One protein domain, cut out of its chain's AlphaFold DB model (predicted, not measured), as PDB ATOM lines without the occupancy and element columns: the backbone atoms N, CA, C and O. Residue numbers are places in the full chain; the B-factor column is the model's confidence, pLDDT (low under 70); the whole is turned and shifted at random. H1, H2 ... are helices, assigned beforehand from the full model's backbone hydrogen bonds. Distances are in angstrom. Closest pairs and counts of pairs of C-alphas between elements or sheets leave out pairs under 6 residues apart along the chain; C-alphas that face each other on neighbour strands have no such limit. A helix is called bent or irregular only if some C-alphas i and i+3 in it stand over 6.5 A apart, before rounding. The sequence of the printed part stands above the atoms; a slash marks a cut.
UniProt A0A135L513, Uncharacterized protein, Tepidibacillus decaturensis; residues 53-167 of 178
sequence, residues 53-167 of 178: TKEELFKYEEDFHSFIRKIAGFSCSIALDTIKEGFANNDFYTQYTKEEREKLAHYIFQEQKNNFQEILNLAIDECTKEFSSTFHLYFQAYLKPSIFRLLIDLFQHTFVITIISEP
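AT A GLANCE: This is residues 53 to 167 of the 178 residues of an uncharacterized protein of Tepidibacillus decaturensis (UniProt A0A135L513). A long helix, H1, runs along most of a rod, with two bent helices folded beside it: arm H4b is in the middle, packed between H1 and the two arms of H3. Arm H4a turns aside from H4b, close to the last residues of H3b and apart from H1, the short H2 lies at the opposite end of the rod, close to the last part of H1, and residues 53 to 59, of which 54 to 59 belong to H1, stick out free. The printed part has 115 residues with four named helices, H1, H2, H3, H4 in chain order, and no named strand; the class is all helix. It is loose, with a radius of gyration of the C-alphas of 16.9 A and spans of 55 by 24 by 20 A.

IN THESE COORDINATES: H1, residues 54 to 86, runs 48.3 A from C-alpha 54 at (50.855, 42.015, -47.330). H2 is residues 92 to 95. H3, residues 98 to 128, was assigned as one helix by its hydrogen bonds but is bent, with C-alphas 111 and 114 7.8 A apart; its arms are H3a, 98 to 111, 20.1 A, and H3b, 114 to 128, 21.0 A. H4, residues 133 to 164, likewise assigned as one helix by its hydrogen bonds, is bent, with C-alphas 142 and 145 7.0 A apart; its arms are H4a, 133 to 142, and H4b, 145 to 164, 28.7 A long, which ends with C-alpha 164 at (35.281, 20.416, -15.971).

HOW THE PARTS SIT: H1 touches H4b with residues 68 to 83 alone, closest at the C-alphas of Ala 79 and Phe 159, 5.4 A, the same way at 36 degrees, only just steep. H4b touches H3a with residues 156 to 164 alone, closest at the C-alphas of Ala 105 and Val 160, 5.2 A. It touches H3b with residues 148 to 152 alone, closest at the C-alphas of Gln 117 and Ile 152, 7.0 A. H1 and H4a are apart. In H1, H3a, H3b, H4a and H4b every O i to N i+4 pair is within hydrogen-bond range; H2 is too short for one.

THE WHOLE: The C-alphas farthest apart, Thr 53 and Gln 95, are 55.2 A apart. The printed part has no cut, and its three links are tight. Mean pLDDT of the printed part is 70.8; 53 residues are under 70, among them 53 to 79.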
ATOM      1  N   THR A  53      47.549  45.329 -48.707       60.09
ATOM      2  CA  THR A  53      48.971  45.010 -48.834       60.09
ATOM      3  C   THR A  53      49.337  43.866 -47.886       60.09
ATOM      4  O   THR A  53      48.687  43.649 -46.865       60.09
ATOM      5  N   LYS A  54      50.398  43.114 -48.200       59.41
ATOM      6  CA  LYS A  54      50.855  42.015 -47.330       59.41
ATOM      7  C   LYS A  54      51.145  42.480 -45.897       59.41
ATOM      8  O   LYS A  54      50.873  41.740 -44.963       59.41
ATOM      9  N   GLU A  55      51.673  43.689 -45.727       64.12
ATOM     10  CA  GLU A  55      51.992  44.277 -44.418       64.12
ATOM     11  C   GLU A  55      50.735  44.621 -43.613       64.12
ATOM     12  O   GLU A  55      50.681  44.364 -42.412       64.12
ATOM     13  N   GLU A  56      49.697  45.140 -44.272       58.75
ATOM     14  CA  GLU A  56      48.391  45.343 -43.644       58.75
ATOM     15  C   GLU A  56      47.760  44.004 -43.246       58.75
ATOM     16  O   GLU A  56      47.245  43.883 -42.140       58.75
ATOM     17  N   LEU A  57      47.873  42.979 -44.097       60.22
ATOM     18  CA  LEU A  57      47.361  41.636 -43.816       60.22
ATOM     19  C   LEU A  57      48.022  41.017 -42.572       60.22
ATOM     20  O   LEU A  57      47.315  40.527 -41.697       60.22
ATOM     21  N   PHE A  58      49.351  41.126 -42.452       61.25
ATOM     22  CA  PHE A  58      50.108  40.670 -41.278       61.25
ATOM     23  C   PHE A  58      49.704  41.395 -39.992       61.25
ATOM     24  O   PHE A  58      49.527  40.768 -38.949       61.25
ATOM     25  N   LYS A  59      49.544  42.720 -40.054       64.44
ATOM     26  CA  LYS A  59      49.098  43.499 -38.896       64.44
ATOM     27  C   LYS A  59      47.691  43.078 -38.458       64.44
ATOM     28  O   LYS A  59      47.437  42.931 -37.266       64.44
ATOM     29  N   TYR A  60      46.793  42.842 -39.415       65.69
ATOM     30  CA  TYR A  60      45.442  42.377 -39.113       65.69
ATOM     31  C   TYR A  60      45.436  40.974 -38.511       65.69
ATOM     32  O   TYR A  60      44.710  40.742 -37.552       65.69
ATOM     33  N   GLU A  61      46.261  40.061 -39.011       62.75
ATOM     34  CA  GLU A  61      46.435  38.723 -38.441       62.75
ATOM     35  C   GLU A  61      46.864  38.786 -36.961       62.75
ATOM     36  O   GLU A  61      46.239  38.163 -36.100       62.75
ATOM     37  N   GLU A  62      47.849  39.626 -36.626       63.47
ATOM     38  CA  GLU A  62      48.295  39.828 -35.240       63.47
ATOM     39  C   GLU A  62      47.188  40.410 -34.339       63.47
ATOM     40  O   GLU A  62      46.966  39.923 -33.219       63.47
ATOM     41  N   ASP A  63      46.443  41.403 -34.835       61.41
ATOM     42  CA  ASP A  63      45.296  41.992 -34.137       61.41
ATOM     43  C   ASP A  63      44.166  40.956 -33.935       61.41
ATOM     44  O   ASP A  63      43.552  40.899 -32.861       61.41
ATOM     45  N   PHE A  64      43.948  40.054 -34.901       63.56
ATOM     46  CA  PHE A  64      43.018  38.924 -34.783       63.56
ATOM     47  C   PHE A  64      43.480  37.888 -33.757       63.56
ATOM     48  O   PHE A  64      42.679  37.417 -32.946       63.56
ATOM     49  N   HIS A  65      44.770  37.570 -33.713       62.44
ATOM     50  CA  HIS A  65      45.328  36.666 -32.705       62.44
ATOM     51  C   HIS A  65      45.223  37.261 -31.300       62.44
ATOM     52  O   HIS A  65      44.944  36.557 -30.325       62.44
ATOM     53  N   SER A  66      45.440  38.570 -31.165       62.28
ATOM     54  CA  SER A  66      45.182  39.306 -29.923       62.28
ATOM     55  C   SER A  66      43.704  39.219 -29.523       62.28
ATOM     56  O   SER A  66      43.381  38.949 -28.363       62.28
ATOM     57  N   PHE A  67      42.793  39.355 -30.487       64.62
ATOM     58  CA  PHE A  67      41.354  39.277 -30.263       64.62
ATOM     59  C   PHE A  67      40.883  37.891 -29.788       64.62
ATOM     60  O   PHE A  67      40.213  37.791 -28.757       64.62
ATOM     61  N   ILE A  68      41.300  36.814 -30.458       64.00
ATOM     62  CA  ILE A  68      40.963  35.433 -30.070       64.00
ATOM     63  C   ILE A  68      41.459  35.139 -28.645       64.00
ATOM     64  O   ILE A  68      40.722  34.576 -27.830       64.00
ATOM     65  N   ARG A  69      42.673  35.596 -28.297       62.03
ATOM     66  CA  ARG A  69      43.227  35.473 -26.935       62.03
ATOM     67  C   ARG A  69      42.366  36.177 -25.888       62.03
ATOM     68  O   ARG A  69      42.140  35.621 -24.810       62.03
ATOM     69  N   LYS A  70      41.866  37.380 -26.192       60.12
ATOM     70  CA  LYS A  70      40.975  38.135 -25.296       60.12
ATOM     71  C   LYS A  70      39.653  37.402 -25.065       60.12
ATOM     72  O   LYS A  70      39.255  37.260 -23.910       60.12
ATOM     73  N   ILE A  71      39.012  36.897 -26.124       63.19
ATOM     74  CA  ILE A  71      37.734  36.165 -26.028       63.19
ATOM     75  C   ILE A  71      37.883  34.872 -25.234       63.19
ATOM     76  O   ILE A  71      37.068  34.592 -24.353       63.19
ATOM     77  N   ALA A  72      38.947  34.114 -25.490       63.00
ATOM     78  CA  ALA A  72      39.247  32.928 -24.710       63.00
ATOM     79  C   ALA A  72      39.385  33.310 -23.222       63.00
ATOM     80  O   ALA A  72      38.695  32.748 -22.369       63.00
ATOM     81  N   GLY A  73      40.223  34.307 -22.897       59.62
ATOM     82  CA  GLY A  73      40.462  34.739 -21.510       59.62
ATOM     83  C   GLY A  73      39.183  35.162 -20.782       59.62
ATOM     84  O   GLY A  73      38.979  34.820 -19.615       59.62
ATOM     85  N   PHE A  74      38.287  35.831 -21.505       62.75
ATOM     86  CA  PHE A  74      36.972  36.219 -21.015       62.75
ATOM     87  C   PHE A  74      36.086  35.003 -20.694       62.75
ATOM     88  O   PHE A  74      35.527  34.929 -19.601       62.75
ATOM     89  N   SER A  75      36.028  34.010 -21.589       65.12
ATOM     90  CA  SER A  75      35.290  32.755 -21.370       65.12
ATOM     91  C   SER A  75      35.745  32.018 -20.104       65.12
ATOM     92  O   SER A  75      34.920  31.620 -19.278       65.12
ATOM     93  N   CYS A  76      37.060  31.894 -19.898       66.31
ATOM     94  CA  CYS A  76      37.603  31.236 -18.709       66.31
ATOM     95  C   CYS A  76      37.319  32.020 -17.422       66.31
ATOM     96  O   CYS A  76      36.940  31.417 -16.420       66.31
ATOM     97  N   SER A  77      37.431  33.349 -17.453       62.88
ATOM     98  CA  SER A  77      37.121  34.186 -16.287       62.88
ATOM     99  C   SER A  77      35.661  34.020 -15.855       62.88
ATOM    100  O   SER A  77      35.399  33.731 -14.691       62.88
ATOM    101  N   ILE A  78      34.722  34.076 -16.809       64.38
ATOM    102  CA  ILE A  78      33.295  33.853 -16.533       64.38
ATOM    103  C   ILE A  78      33.059  32.460 -15.949       64.38
ATOM    104  O   ILE A  78      32.321  32.324 -14.977       64.38
ATOM    105  N   ALA A  79      33.670  31.419 -16.521       68.50
ATOM    106  CA  ALA A  79      33.533  30.058 -16.012       68.50
ATOM    107  C   ALA A  79      34.026  29.932 -14.561       68.50
ATOM    108  O   ALA A  79      33.334  29.354 -13.725       68.50
ATOM    109  N   LEU A  80      35.188  30.506 -14.236       70.19
ATOM    110  CA  LEU A  80      35.742  30.467 -12.881       70.19
ATOM    111  C   LEU A  80      34.883  31.235 -11.875       70.19
ATOM    112  O   LEU A  80      34.691  30.755 -10.759       70.19
ATOM    113  N   ASP A  81      34.352  32.392 -12.258       65.94
ATOM    114  CA  ASP A  81      33.476  33.176 -11.386       65.94
ATOM    115  C   ASP A  81      32.125  32.477 -11.184       65.94
ATOM    116  O   ASP A  81      31.650  32.385 -10.055       65.94
ATOM    117  N   THR A  82      31.582  31.852 -12.237       65.75
ATOM    118  CA  THR A  82      30.393  30.983 -12.157       65.75
ATOM    119  C   THR A  82      30.575  29.887 -11.102       65.75
ATOM    120  O   THR A  82      29.671  29.624 -10.311       65.75
ATOM    121  N   ILE A  83      31.752  29.255 -11.065       67.81
ATOM    122  CA  ILE A  83      32.078  28.211 -10.084       67.81
ATOM    123  C   ILE A  83      32.235  28.805  -8.682       67.81
ATOM    124  O   ILE A  83      31.660  28.278  -7.736       67.81
ATOM    125  N   LYS A  84      32.996  29.895  -8.525       68.19
ATOM    126  CA  LYS A  84      33.236  30.517  -7.212       68.19
ATOM    127  C   LYS A  84      31.949  30.991  -6.545       68.19
ATOM    128  O   LYS A  84      31.798  30.805  -5.342       68.19
ATOM    129  N   GLU A  85      31.045  31.601  -7.310       62.97
ATOM    130  CA  GLU A  85      29.765  32.084  -6.788       62.97
ATOM    131  C   GLU A  85      28.836  30.919  -6.423       62.97
ATOM    132  O   GLU A  85      28.245  30.932  -5.348       62.97
ATOM    133  N   GLY A  86      28.764  29.875  -7.258       61.22
ATOM    134  CA  GLY A  86      27.931  28.701  -6.975       61.22
ATOM    135  C   GLY A  86      28.474  27.773  -5.880       61.22
ATOM    136  O   GLY A  86      27.709  27.001  -5.306       61.22
ATOM    137  N   PHE A  87      29.781  27.828  -5.595       64.50
ATOM    138  CA  PHE A  87      30.488  26.882  -4.722       64.50
ATOM    139  C   PHE A  87      31.594  27.580  -3.918       64.50
ATOM    140  O   PHE A  87      32.792  27.379  -4.139       64.50
ATOM    141  N   ALA A  88      31.181  28.397  -2.947       58.25
ATOM    142  CA  ALA A  88      32.054  29.272  -2.155       58.25
ATOM    143  C   ALA A  88      33.210  28.565  -1.407       58.25
ATOM    144  O   ALA A  88      34.158  29.230  -0.989       58.25
ATOM    145  N   ASN A  89      33.166  27.235  -1.248       59.16
ATOM    146  CA  ASN A  89      34.150  26.458  -0.485       59.16
ATOM    147  C   ASN A  89      35.098  25.600  -1.345       59.16
ATOM    148  O   ASN A  89      35.790  24.746  -0.792       59.16
ATOM    149  N   ASN A  90      35.149  25.790  -2.672       61.38
ATOM    150  CA  ASN A  90      35.909  24.932  -3.607       61.38
ATOM    151  C   ASN A  90      35.529  23.437  -3.546       61.38
ATOM    152  O   ASN A  90      36.248  22.572  -4.046       61.38
ATOM    153  N   ASP A  91      34.376  23.118  -2.967       70.19
ATOM    154  CA  ASP A  91      33.866  21.759  -2.830       70.19
ATOM    155  C   ASP A  91      33.318  21.204  -4.151       70.19
ATOM    156  O   ASP A  91      33.238  19.985  -4.310       70.19
ATOM    157  N   PHE A  92      33.053  22.069  -5.134       75.25
ATOM    158  CA  PHE A  92      32.592  21.728  -6.483       75.25
ATOM    159  C   PHE A  92      33.324  20.537  -7.118       75.25
ATOM    160  O   PHE A  92      32.703  19.570  -7.559       75.25
ATOM    161  N   TYR A  93      34.658  20.574  -7.130       78.19
ATOM    162  CA  TYR A  93      35.478  19.551  -7.786       78.19
ATOM    163  C   TYR A  93      35.527  18.227  -7.018       78.19
ATOM    164  O   TYR A  93      35.832  17.187  -7.604       78.19
ATOM    165  N   THR A  94      35.199  18.264  -5.726       77.38
ATOM    166  CA  THR A  94      35.158  17.091  -4.841       77.38
ATOM    167  C   THR A  94      33.762  16.482  -4.719       77.38
ATOM    168  O   THR A  94      33.640  15.280  -4.501       77.38
ATOM    169  N   GLN A  95      32.709  17.290  -4.878       76.31
ATOM    170  CA  GLN A  95      31.314  16.869  -4.735       76.31
ATOM    171  C   GLN A  95      30.718  16.307  -6.024       76.31
ATOM    172  O   GLN A  95      29.831  15.460  -5.946       76.31
ATOM    173  N   TYR A  96      31.192  16.762  -7.188       78.62
ATOM    174  CA  TYR A  96      30.627  16.381  -8.481       78.62
ATOM    175  C   TYR A  96      31.636  15.626  -9.339       78.62
ATOM    176  O   TYR A  96      32.783  16.043  -9.554       78.62
ATOM    177  N   THR A  97      31.184  14.509  -9.900       85.81
ATOM    178  CA  THR A  97      31.962  13.739 -10.872       85.81
ATOM    179  C   THR A  97      32.246  14.575 -12.121       85.81
ATOM    180  O   THR A  97      31.610  15.594 -12.390       85.81
ATOM    181  N   LYS A  98      33.233  14.150 -12.915       83.25
ATOM    182  CA  LYS A  98      33.576  14.827 -14.173       83.25
ATOM    183  C   LYS A  98      32.365  14.941 -15.114       83.25
ATOM    184  O   LYS A  98      32.143  15.999 -15.690       83.25
ATOM    185  N   GLU A  99      31.579  13.872 -15.226       84.94
ATOM    186  CA  GLU A  99      30.401  13.813 -16.099       84.94
ATOM    187  C   GLU A  99      29.281  14.754 -15.625       84.94
ATOM    188  O   GLU A  99      28.636  15.422 -16.431       84.94
ATOM    189  N   GLU A 100      29.064  14.860 -14.312       81.88
ATOM    190  CA  GLU A 100      28.093  15.804 -13.746       81.88
ATOM    191  C   GLU A 100      28.510  17.257 -13.982       81.88
ATOM    192  O   GLU A 100      27.667  18.086 -14.327       81.88
ATOM    193  N   ARG A 101      29.810  17.561 -13.869       83.38
ATOM    194  CA  ARG A 101      30.357  18.894 -14.165       83.38
ATOM    195  C   ARG A 101      30.227  19.257 -15.642       83.38
ATOM    196  O   ARG A 101      29.891  20.393 -15.955       83.38
ATOM    197  N   GLU A 102      30.427  18.300 -16.541       85.88
ATOM    198  CA  GLU A 102      30.223  18.481 -17.982       85.88
ATOM    199  C   GLU A 102      28.751  18.765 -18.314       85.88
ATOM    200  O   GLU A 102      28.438  19.755 -18.978       85.88
ATOM    201  N   LYS A 103      27.827  17.962 -17.770       82.69
ATOM    202  CA  LYS A 103      26.377  18.182 -17.912       82.69
ATOM    203  C   LYS A 103      25.949  19.549 -17.376       82.69
ATOM    204  O   LYS A 103      25.163  20.241 -18.024       82.69
ATOM    205  N   LEU A 104      26.483  19.953 -16.223       79.00
ATOM    206  CA  LEU A 104      26.239  21.264 -15.628       79.00
ATOM    207  C   LEU A 104      26.760  22.397 -16.524       79.00
ATOM    208  O   LEU A 104      26.018  23.333 -16.814       79.00
ATOM    209  N   ALA A 105      28.004  22.296 -17.000       80.62
ATOM    210  CA  ALA A 105      28.623  23.301 -17.858       80.62
ATOM    211  C   ALA A 105      27.825  23.515 -19.149       80.62
ATOM    212  O   ALA A 105      27.540  24.651 -19.525       80.62
ATOM    213  N   HIS A 106      27.403  22.426 -19.797       84.62
ATOM    214  CA  HIS A 106      26.569  22.502 -20.990       84.62
ATOM    215  C   HIS A 106      25.211  23.137 -20.712       84.62
ATOM    216  O   HIS A 106      24.773  23.977 -21.494       84.62
ATOM    217  N   TYR A 107      24.557  22.776 -19.607       80.75
ATOM    218  CA  TYR A 107      23.271  23.363 -19.247       80.75
ATOM    219  C   TYR A 107      23.392  24.871 -18.983       80.75
ATOM    220  O   TYR A 107      22.646  25.653 -19.567       80.75
ATOM    221  N   ILE A 108      24.375  25.299 -18.181       73.88
ATOM    222  CA  ILE A 108      24.630  26.726 -17.922       73.88
ATOM    223  C   ILE A 108      24.916  27.465 -19.230       73.88
ATOM    224  O   ILE A 108      24.388  28.556 -19.447       73.88
ATOM    225  N   PHE A 109      25.719  26.864 -20.113       79.25
ATOM    226  CA  PHE A 109      26.024  27.458 -21.404       79.25
ATOM    227  C   PHE A 109      24.773  27.629 -22.270       79.25
ATOM    228  O   PHE A 109      24.578  28.710 -22.817       79.25
ATOM    229  N   GLN A 110      23.903  26.617 -22.376       81.94
ATOM    230  CA  GLN A 110      22.662  26.733 -23.155       81.94
ATOM    231  C   GLN A 110      21.750  27.837 -22.610       81.94
ATOM    232  O   GLN A 110      21.276  28.672 -23.378       81.94
ATOM    233  N   GLU A 111      21.591  27.909 -21.289       76.75
ATOM    234  CA  GLU A 111      20.766  28.924 -20.625       76.75
ATOM    235  C   GLU A 111      21.342  30.344 -20.741       76.75
ATOM    236  O   GLU A 111      20.630  31.329 -20.546       76.75
ATOM    237  N   GLN A 112      22.639  30.492 -21.025       70.69
ATOM    238  CA  GLN A 112      23.315  31.786 -21.192       70.69
ATOM    239  C   GLN A 112      23.755  32.077 -22.623       70.69
ATOM    240  O   GLN A 112      24.333  33.133 -22.881       70.69
ATOM    241  N   LYS A 113      23.438  31.190 -23.567       79.69
ATOM    242  CA  LYS A 113      23.916  31.254 -24.945       79.69
ATOM    243  C   LYS A 113      23.601  32.588 -25.613       79.69
ATOM    244  O   LYS A 113      24.487  33.176 -26.223       79.69
ATOM    245  N   ASN A 114      22.371  33.078 -25.460       73.69
ATOM    246  CA  ASN A 114      21.952  34.351 -26.051       73.69
ATOM    247  C   ASN A 114      22.750  35.528 -25.465       73.69
ATOM    248  O   ASN A 114      23.258  36.353 -26.215       73.69
ATOM    249  N   ASN A 115      22.961  35.546 -24.144       66.25
ATOM    250  CA  ASN A 115      23.767  36.577 -23.485       66.25
ATOM    251  C   ASN A 115      25.230  36.534 -23.963       66.25
ATOM    252  O   ASN A 115      25.822  37.570 -24.254       66.25
ATOM    253  N   PHE A 116      25.817  35.338 -24.090       71.50
ATOM    254  CA  PHE A 116      27.178  35.179 -24.610       71.50
ATOM    255  C   PHE A 116      27.301  35.632 -26.065       71.50
ATOM    256  O   PHE A 116      28.280  36.286 -26.421       71.50
ATOM    257  N   GLN A 117      26.296  35.337 -26.890       74.81
ATOM    258  CA  GLN A 117      26.223  35.807 -28.270       74.81
ATOM    259  C   GLN A 117      26.173  37.332 -28.360       74.81
ATOM    260  O   GLN A 117      26.906  37.910 -29.161       74.81
ATOM    261  N   GLU A 118      25.372  37.993 -27.527       70.31
ATOM    262  CA  GLU A 118      25.300  39.455 -27.492       70.31
ATOM    263  C   GLU A 118      26.635  40.091 -27.086       70.31
ATOM    264  O   GLU A 118      27.126  40.982 -27.780       70.31
ATOM    265  N   ILE A 119      27.271  39.597 -26.018       67.06
ATOM    266  CA  ILE A 119      28.562  40.123 -25.540       67.06
ATOM    267  C   ILE A 119      29.651  39.928 -26.585       67.06
ATOM    268  O   ILE A 119      30.437  40.839 -26.837       67.06
ATOM    269  N   LEU A 120      29.698  38.749 -27.207       72.44
ATOM    270  CA  LEU A 120      30.678  38.467 -28.241       72.44
ATOM    271  C   LEU A 120      30.476  39.377 -29.455       72.44
ATOM    272  O   LEU A 120      31.450  39.873 -30.013       72.44
ATOM    273  N   ASN A 121      29.228  39.631 -29.847       71.56
ATOM    274  CA  ASN A 121      28.921  40.505 -30.972       71.56
ATOM    275  C   ASN A 121      29.358  41.951 -30.682       71.56
ATOM    276  O   ASN A 121      30.023  42.566 -31.513       71.56
ATOM    277  N   LEU A 122      29.073  42.453 -29.473       66.69
ATOM    278  CA  LEU A 122      29.547  43.762 -29.011       66.69
ATOM    279  C   LEU A 122      31.078  43.834 -28.977       66.69
ATOM    280  O   LEU A 122      31.647  44.808 -29.462       66.69
ATOM    281  N   ALA A 123      31.750  42.798 -28.471       66.69
ATOM    282  CA  ALA A 123      33.208  42.745 -28.403       66.69
ATOM    283  C   ALA A 123      33.859  42.723 -29.797       66.69
ATOM    284  O   ALA A 123      34.855  43.413 -30.011       66.69
ATOM    285  N   ILE A 124      33.291  41.973 -30.752       68.69
ATOM    286  CA  ILE A 124      33.718  42.000 -32.159       68.69
ATOM    287  C   ILE A 124      33.550  43.410 -32.728       68.69
ATOM    288  O   ILE A 124      34.466  43.934 -33.364       68.69
ATOM    289  N   ASP A 125      32.397  44.039 -32.505       69.06
ATOM    290  CA  ASP A 125      32.113  45.366 -33.047       69.06
ATOM    291  C   ASP A 125      33.004  46.449 -32.436       69.06
ATOM    292  O   ASP A 125      33.480  47.319 -33.157       69.06
ATOM    293  N   GLU A 126      33.284  46.401 -31.135       64.25
ATOM    294  CA  GLU A 126      34.225  47.319 -30.487       64.25
ATOM    295  C   GLU A 126      35.655  47.131 -30.986       64.25
ATOM    296  O   GLU A 126      36.295  48.110 -31.362       64.25
ATOM    297  N   CYS A 127      36.136  45.889 -31.074       58.97
ATOM    298  CA  CYS A 127      37.497  45.614 -31.534       58.97
ATOM    299  C   CYS A 127      37.688  45.947 -33.017       58.97
ATOM    300  O   CYS A 127      38.795  46.265 -33.436       58.97
ATOM    301  N   THR A 128      36.622  45.889 -33.820       62.25
ATOM    302  CA  THR A 128      36.718  46.128 -35.265       62.25
ATOM    303  C   THR A 128      36.505  47.578 -35.677       62.25
ATOM    304  O   THR A 128      36.724  47.907 -36.844       62.25
ATOM    305  N   LYS A 129      36.110  48.459 -34.749       63.69
ATOM    306  CA  LYS A 129      35.979  49.909 -34.985       63.69
ATOM    307  C   LYS A 129      37.319  50.622 -35.156       63.69
ATOM    308  O   LYS A 129      37.341  51.695 -35.749       63.69
ATOM    309  N   GLU A 130      38.408  50.053 -34.642       64.88
ATOM    310  CA  GLU A 130      39.751  50.649 -34.731       64.88
ATOM    311  C   GLU A 130      40.448  50.371 -36.075       64.88
ATOM    312  O   GLU A 130      41.485  50.965 -36.377       64.88
ATOM    313  N   PHE A 131      39.877  49.501 -36.913       65.38
ATOM    314  CA  PHE A 131      40.399  49.224 -38.250       65.38
ATOM    315  C   PHE A 131      39.998  50.295 -39.276       65.38
ATOM    316  O   PHE A 131      39.101  51.109 -39.055       65.38
ATOM    317  N   SER A 132      40.656  50.280 -40.444       67.88
ATOM    318  CA  SER A 132      40.311  51.175 -41.556       67.88
ATOM    319  C   SER A 132      38.852  50.985 -41.988       67.88
ATOM    320  O   SER A 132      38.308  49.883 -41.915       67.88
ATOM    321  N   SER A 133      38.201  52.046 -42.478       74.81
ATOM    322  CA  SER A 133      36.784  52.007 -42.875       74.81
ATOM    323  C   SER A 133      36.489  50.952 -43.947       74.81
ATOM    324  O   SER A 133      35.480  50.253 -43.865       74.81
ATOM    325  N   THR A 134      37.391  50.783 -44.916       70.75
ATOM    326  CA  THR A 134      37.300  49.749 -45.956       70.75
ATOM    327  C   THR A 134      37.368  48.344 -45.364       70.75
ATOM    328  O   THR A 134      36.544  47.495 -45.708       70.75
ATOM    329  N   PHE A 135      38.310  48.097 -44.448       69.44
ATOM    330  CA  PHE A 135      38.427  46.805 -43.777       69.44
ATOM    331  C   PHE A 135      37.226  46.538 -42.875       69.44
ATOM    332  O   PHE A 135      36.687  45.443 -42.907       69.44
ATOM    333  N   HIS A 136      36.763  47.533 -42.120       72.69
ATOM    334  CA  HIS A 136      35.598  47.401 -41.254       72.69
ATOM    335  C   HIS A 136      34.353  46.984 -42.050       72.69
ATOM    336  O   HIS A 136      33.683  46.018 -41.690       72.69
ATOM    337  N   LEU A 137      34.075  47.651 -43.176       74.06
ATOM    338  CA  LEU A 137      32.950  47.305 -44.051       74.06
ATOM    339  C   LEU A 137      33.086  45.897 -44.639       74.06
ATOM    340  O   LEU A 137      32.122  45.134 -44.650       74.06
ATOM    341  N   TYR A 138      34.288  45.537 -45.091       70.50
ATOM    342  CA  TYR A 138      34.569  44.196 -45.594       70.50
ATOM    343  C   TYR A 138      34.400  43.131 -44.504       70.50
ATOM    344  O   TYR A 138      33.765  42.097 -44.716       70.50
ATOM    345  N   PHE A 139      34.928  43.403 -43.314       73.12
ATOM    346  CA  PHE A 139      34.872  42.516 -42.170       73.12
ATOM    347  C   PHE A 139      33.422  42.229 -41.777       73.12
ATOM    348  O   PHE A 139      33.030  41.070 -41.658       73.12
ATOM    349  N   GLN A 140      32.612  43.280 -41.648       75.44
ATOM    350  CA  GLN A 140      31.195  43.169 -41.309       75.44
ATOM    351  C   GLN A 140      30.413  42.379 -42.370       75.44
ATOM    352  O   GLN A 140      29.554  41.574 -42.014       75.44
ATOM    353  N   ALA A 141      30.724  42.568 -43.656       79.31
ATOM    354  CA  ALA A 141      30.007  41.925 -44.755       79.31
ATOM    355  C   ALA A 141      30.379  40.446 -44.974       79.31
ATOM    356  O   ALA A 141      29.507  39.657 -45.332       79.31
ATOM    357  N   TYR A 142      31.646  40.061 -44.771       71.75
ATOM    358  CA  TYR A 142      32.151  38.759 -45.239       71.75
ATOM    359  C   TYR A 142      32.806  37.892 -44.160       71.75
ATOM    360  O   TYR A 142      32.742  36.666 -44.237       71.75
ATOM    361  N   LEU A 143      33.423  38.497 -43.143       71.50
ATOM    362  CA  LEU A 143      34.240  37.786 -42.153       71.50
ATOM    363  C   LEU A 143      33.518  37.556 -40.831       71.50
ATOM    364  O   LEU A 143      33.631  36.486 -40.227       71.50
ATOM    365  N   LYS A 144      32.748  38.554 -40.398       78.94
ATOM    366  CA  LYS A 144      32.057  38.566 -39.112       78.94
ATOM    367  C   LYS A 144      31.197  37.320 -38.878       78.94
ATOM    368  O   LYS A 144      31.321  36.770 -37.790       78.94
ATOM    369  N   PRO A 145      30.388  36.809 -39.829       81.06
ATOM    370  CA  PRO A 145      29.564  35.625 -39.573       81.06
ATOM    371  C   PRO A 145      30.388  34.371 -39.245       81.06
ATOM    372  O   PRO A 145      30.079  33.656 -38.291       81.06
ATOM    373  N   SER A 146      31.457  34.123 -40.009       73.69
ATOM    374  CA  SER A 146      32.334  32.960 -39.828       73.69
ATOM    375  C   SER A 146      33.134  33.064 -38.532       73.69
ATOM    376  O   SER A 146      33.170  32.120 -37.747       73.69
ATOM    377  N   ILE A 147      33.712  34.236 -38.272       72.38
ATOM    378  CA  ILE A 147      34.506  34.497 -37.068       72.38
ATOM    379  C   ILE A 147      33.633  34.465 -35.816       72.38
ATOM    380  O   ILE A 147      34.012  33.853 -34.824       72.38
ATOM    381  N   PHE A 148      32.434  35.045 -35.861       80.50
ATOM    382  CA  PHE A 148      31.487  34.983 -34.751       80.50
ATOM    383  C   PHE A 148      31.137  33.537 -34.396       80.50
ATOM    384  O   PHE A 148      31.158  33.174 -33.223       80.50
ATOM    385  N   ARG A 149      30.877  32.687 -35.399       81.00
ATOM    386  CA  ARG A 149      30.617  31.262 -35.172       81.00
ATOM    387  C   ARG A 149      31.806  30.563 -34.507       81.00
ATOM    388  O   ARG A 149      31.613  29.932 -33.474       81.00
ATOM    389  N   LEU A 150      33.012  30.724 -35.057       75.75
ATOM    390  CA  LEU A 150      34.233  30.131 -34.498       75.75
ATOM    391  C   LEU A 150      34.469  30.566 -33.049       75.75
ATOM    392  O   LEU A 150      34.851  29.767 -32.200       75.75
ATOM    393  N   LEU A 151      34.196  31.831 -32.742       74.19
ATOM    394  CA  LEU A 151      34.370  32.372 -31.401       74.19
ATOM    395  C   LEU A 151      33.298  31.901 -30.416       74.19
ATOM    396  O   LEU A 151      33.615  31.737 -29.241       74.19
ATOM    397  N   ILE A 152      32.064  31.647 -30.861       81.38
ATOM    398  CA  ILE A 152      31.049  30.980 -30.030       81.38
ATOM    399  C   ILE A 152      31.473  29.550 -29.713       81.38
ATOM    400  O   ILE A 152      31.381  29.143 -28.555       81.38
ATOM    401  N   ASP A 153      31.972  28.816 -30.707       77.62
ATOM    402  CA  ASP A 153      32.437  27.442 -30.518       77.62
ATOM    403  C   ASP A 153      33.645  27.411 -29.561       77.62
ATOM    404  O   ASP A 153      33.659  26.643 -28.594       77.62
ATOM    405  N   LEU A 154      34.606  28.330 -29.737       74.62
ATOM    406  CA  LEU A 154      35.738  28.516 -28.826       74.62
ATOM    407  C   LEU A 154      35.284  28.895 -27.412       74.62
ATOM    408  O   LEU A 154      35.804  28.352 -26.433       74.62
ATOM    409  N   PHE A 155      34.331  29.821 -27.287       75.88
ATOM    410  CA  PHE A 155      33.800  30.244 -25.998       75.88
ATOM    411  C   PHE A 155      33.141  29.067 -25.286       75.88
ATOM    412  O   PHE A 155      33.430  28.837 -24.115       75.88
ATOM    413  N   GLN A 156      32.279  28.312 -25.973       81.00
ATOM    414  CA  GLN A 156      31.608  27.144 -25.408       81.00
ATOM    415  C   GLN A 156      32.626  26.110 -24.937       81.00
ATOM    416  O   GLN A 156      32.548  25.624 -23.811       81.00
ATOM    417  N   HIS A 157      33.587  25.780 -25.797       78.06
ATOM    418  CA  HIS A 157      34.588  24.765 -25.512       78.06
ATOM    419  C   HIS A 157      35.473  25.158 -24.323       78.06
ATOM    420  O   HIS A 157      35.657  24.370 -23.396       78.06
ATOM    421  N   THR A 158      35.954  26.404 -24.309       72.56
ATOM    422  CA  THR A 158      36.751  26.956 -23.206       72.56
ATOM    423  C   THR A 158      35.952  26.964 -21.908       72.56
ATOM    424  O   THR A 158      36.444  26.492 -20.889       72.56
ATOM    425  N   PHE A 159      34.703  27.426 -21.946       75.75
ATOM    426  CA  PHE A 159      33.825  27.477 -20.781       75.75
ATOM    427  C   PHE A 159      33.608  26.084 -20.176       75.75
ATOM    428  O   PHE A 159      33.791  25.884 -18.974       75.75
ATOM    429  N   VAL A 160      33.281  25.103 -21.020       83.38
ATOM    430  CA  VAL A 160      33.056  23.714 -20.605       83.38
ATOM    431  C   VAL A 160      34.324  23.108 -20.011       83.38
ATOM    432  O   VAL A 160      34.277  22.559 -18.911       83.38
ATOM    433  N   ILE A 161      35.472  23.255 -20.675       78.50
ATOM    434  CA  ILE A 161      36.745  22.736 -20.162       78.50
ATOM    435  C   ILE A 161      37.122  23.392 -18.839       78.50
ATOM    436  O   ILE A 161      37.575  22.681 -17.943       78.50
ATOM    437  N   THR A 162      36.923  24.701 -18.690       75.31
ATOM    438  CA  THR A 162      37.225  25.411 -17.444       75.31
ATOM    439  C   THR A 162      36.334  24.949 -16.291       75.31
ATOM    440  O   THR A 162      36.828  24.816 -15.181       75.31
ATOM    441  N   ILE A 163      35.055  24.635 -16.530       76.31
ATOM    442  CA  ILE A 163      34.179  24.074 -15.485       76.31
ATOM    443  C   ILE A 163      34.533  22.614 -15.166       76.31
ATOM    444  O   ILE A 163      34.493  22.184 -14.014       76.31
ATOM    445  N   ILE A 164      34.896  21.820 -16.172       81.69
ATOM    446  CA  ILE A 164      35.281  20.416 -15.971       81.69
ATOM    447  C   ILE A 164      36.657  20.298 -15.304       81.69
ATOM    448  O   ILE A 164      36.925  19.319 -14.605       81.69
ATOM    449  N   SER A 165      37.551  21.251 -15.526       73.94
ATOM    450  CA  SER A 165      38.931  21.178 -15.057       73.94
ATOM    451  C   SER A 165      39.083  21.955 -13.763       73.94
ATOM    452  O   SER A 165      38.825  23.149 -13.717       73.94
ATOM    453  N   GLU A 166      39.574  21.296 -12.717       61.97
ATOM    454  CA  GLU A 166      40.055  22.023 -11.548       61.97
ATOM    455  C   GLU A 166      41.178  22.973 -12.005       61.97
ATOM    456  O   GLU A 166      42.106  22.508 -12.686       61.97
ATOM    457  N   PRO A 167      41.105  24.287 -11.710       57.78
ATOM    458  CA  PRO A 167      42.130  25.232 -12.109       57.78
ATOM    459  C   PRO A 167      43.423  24.833 -11.413       57.78
ATOM    460  O   PRO A 167      43.645  25.114 -10.236       57.78
TER     461      PRO A 167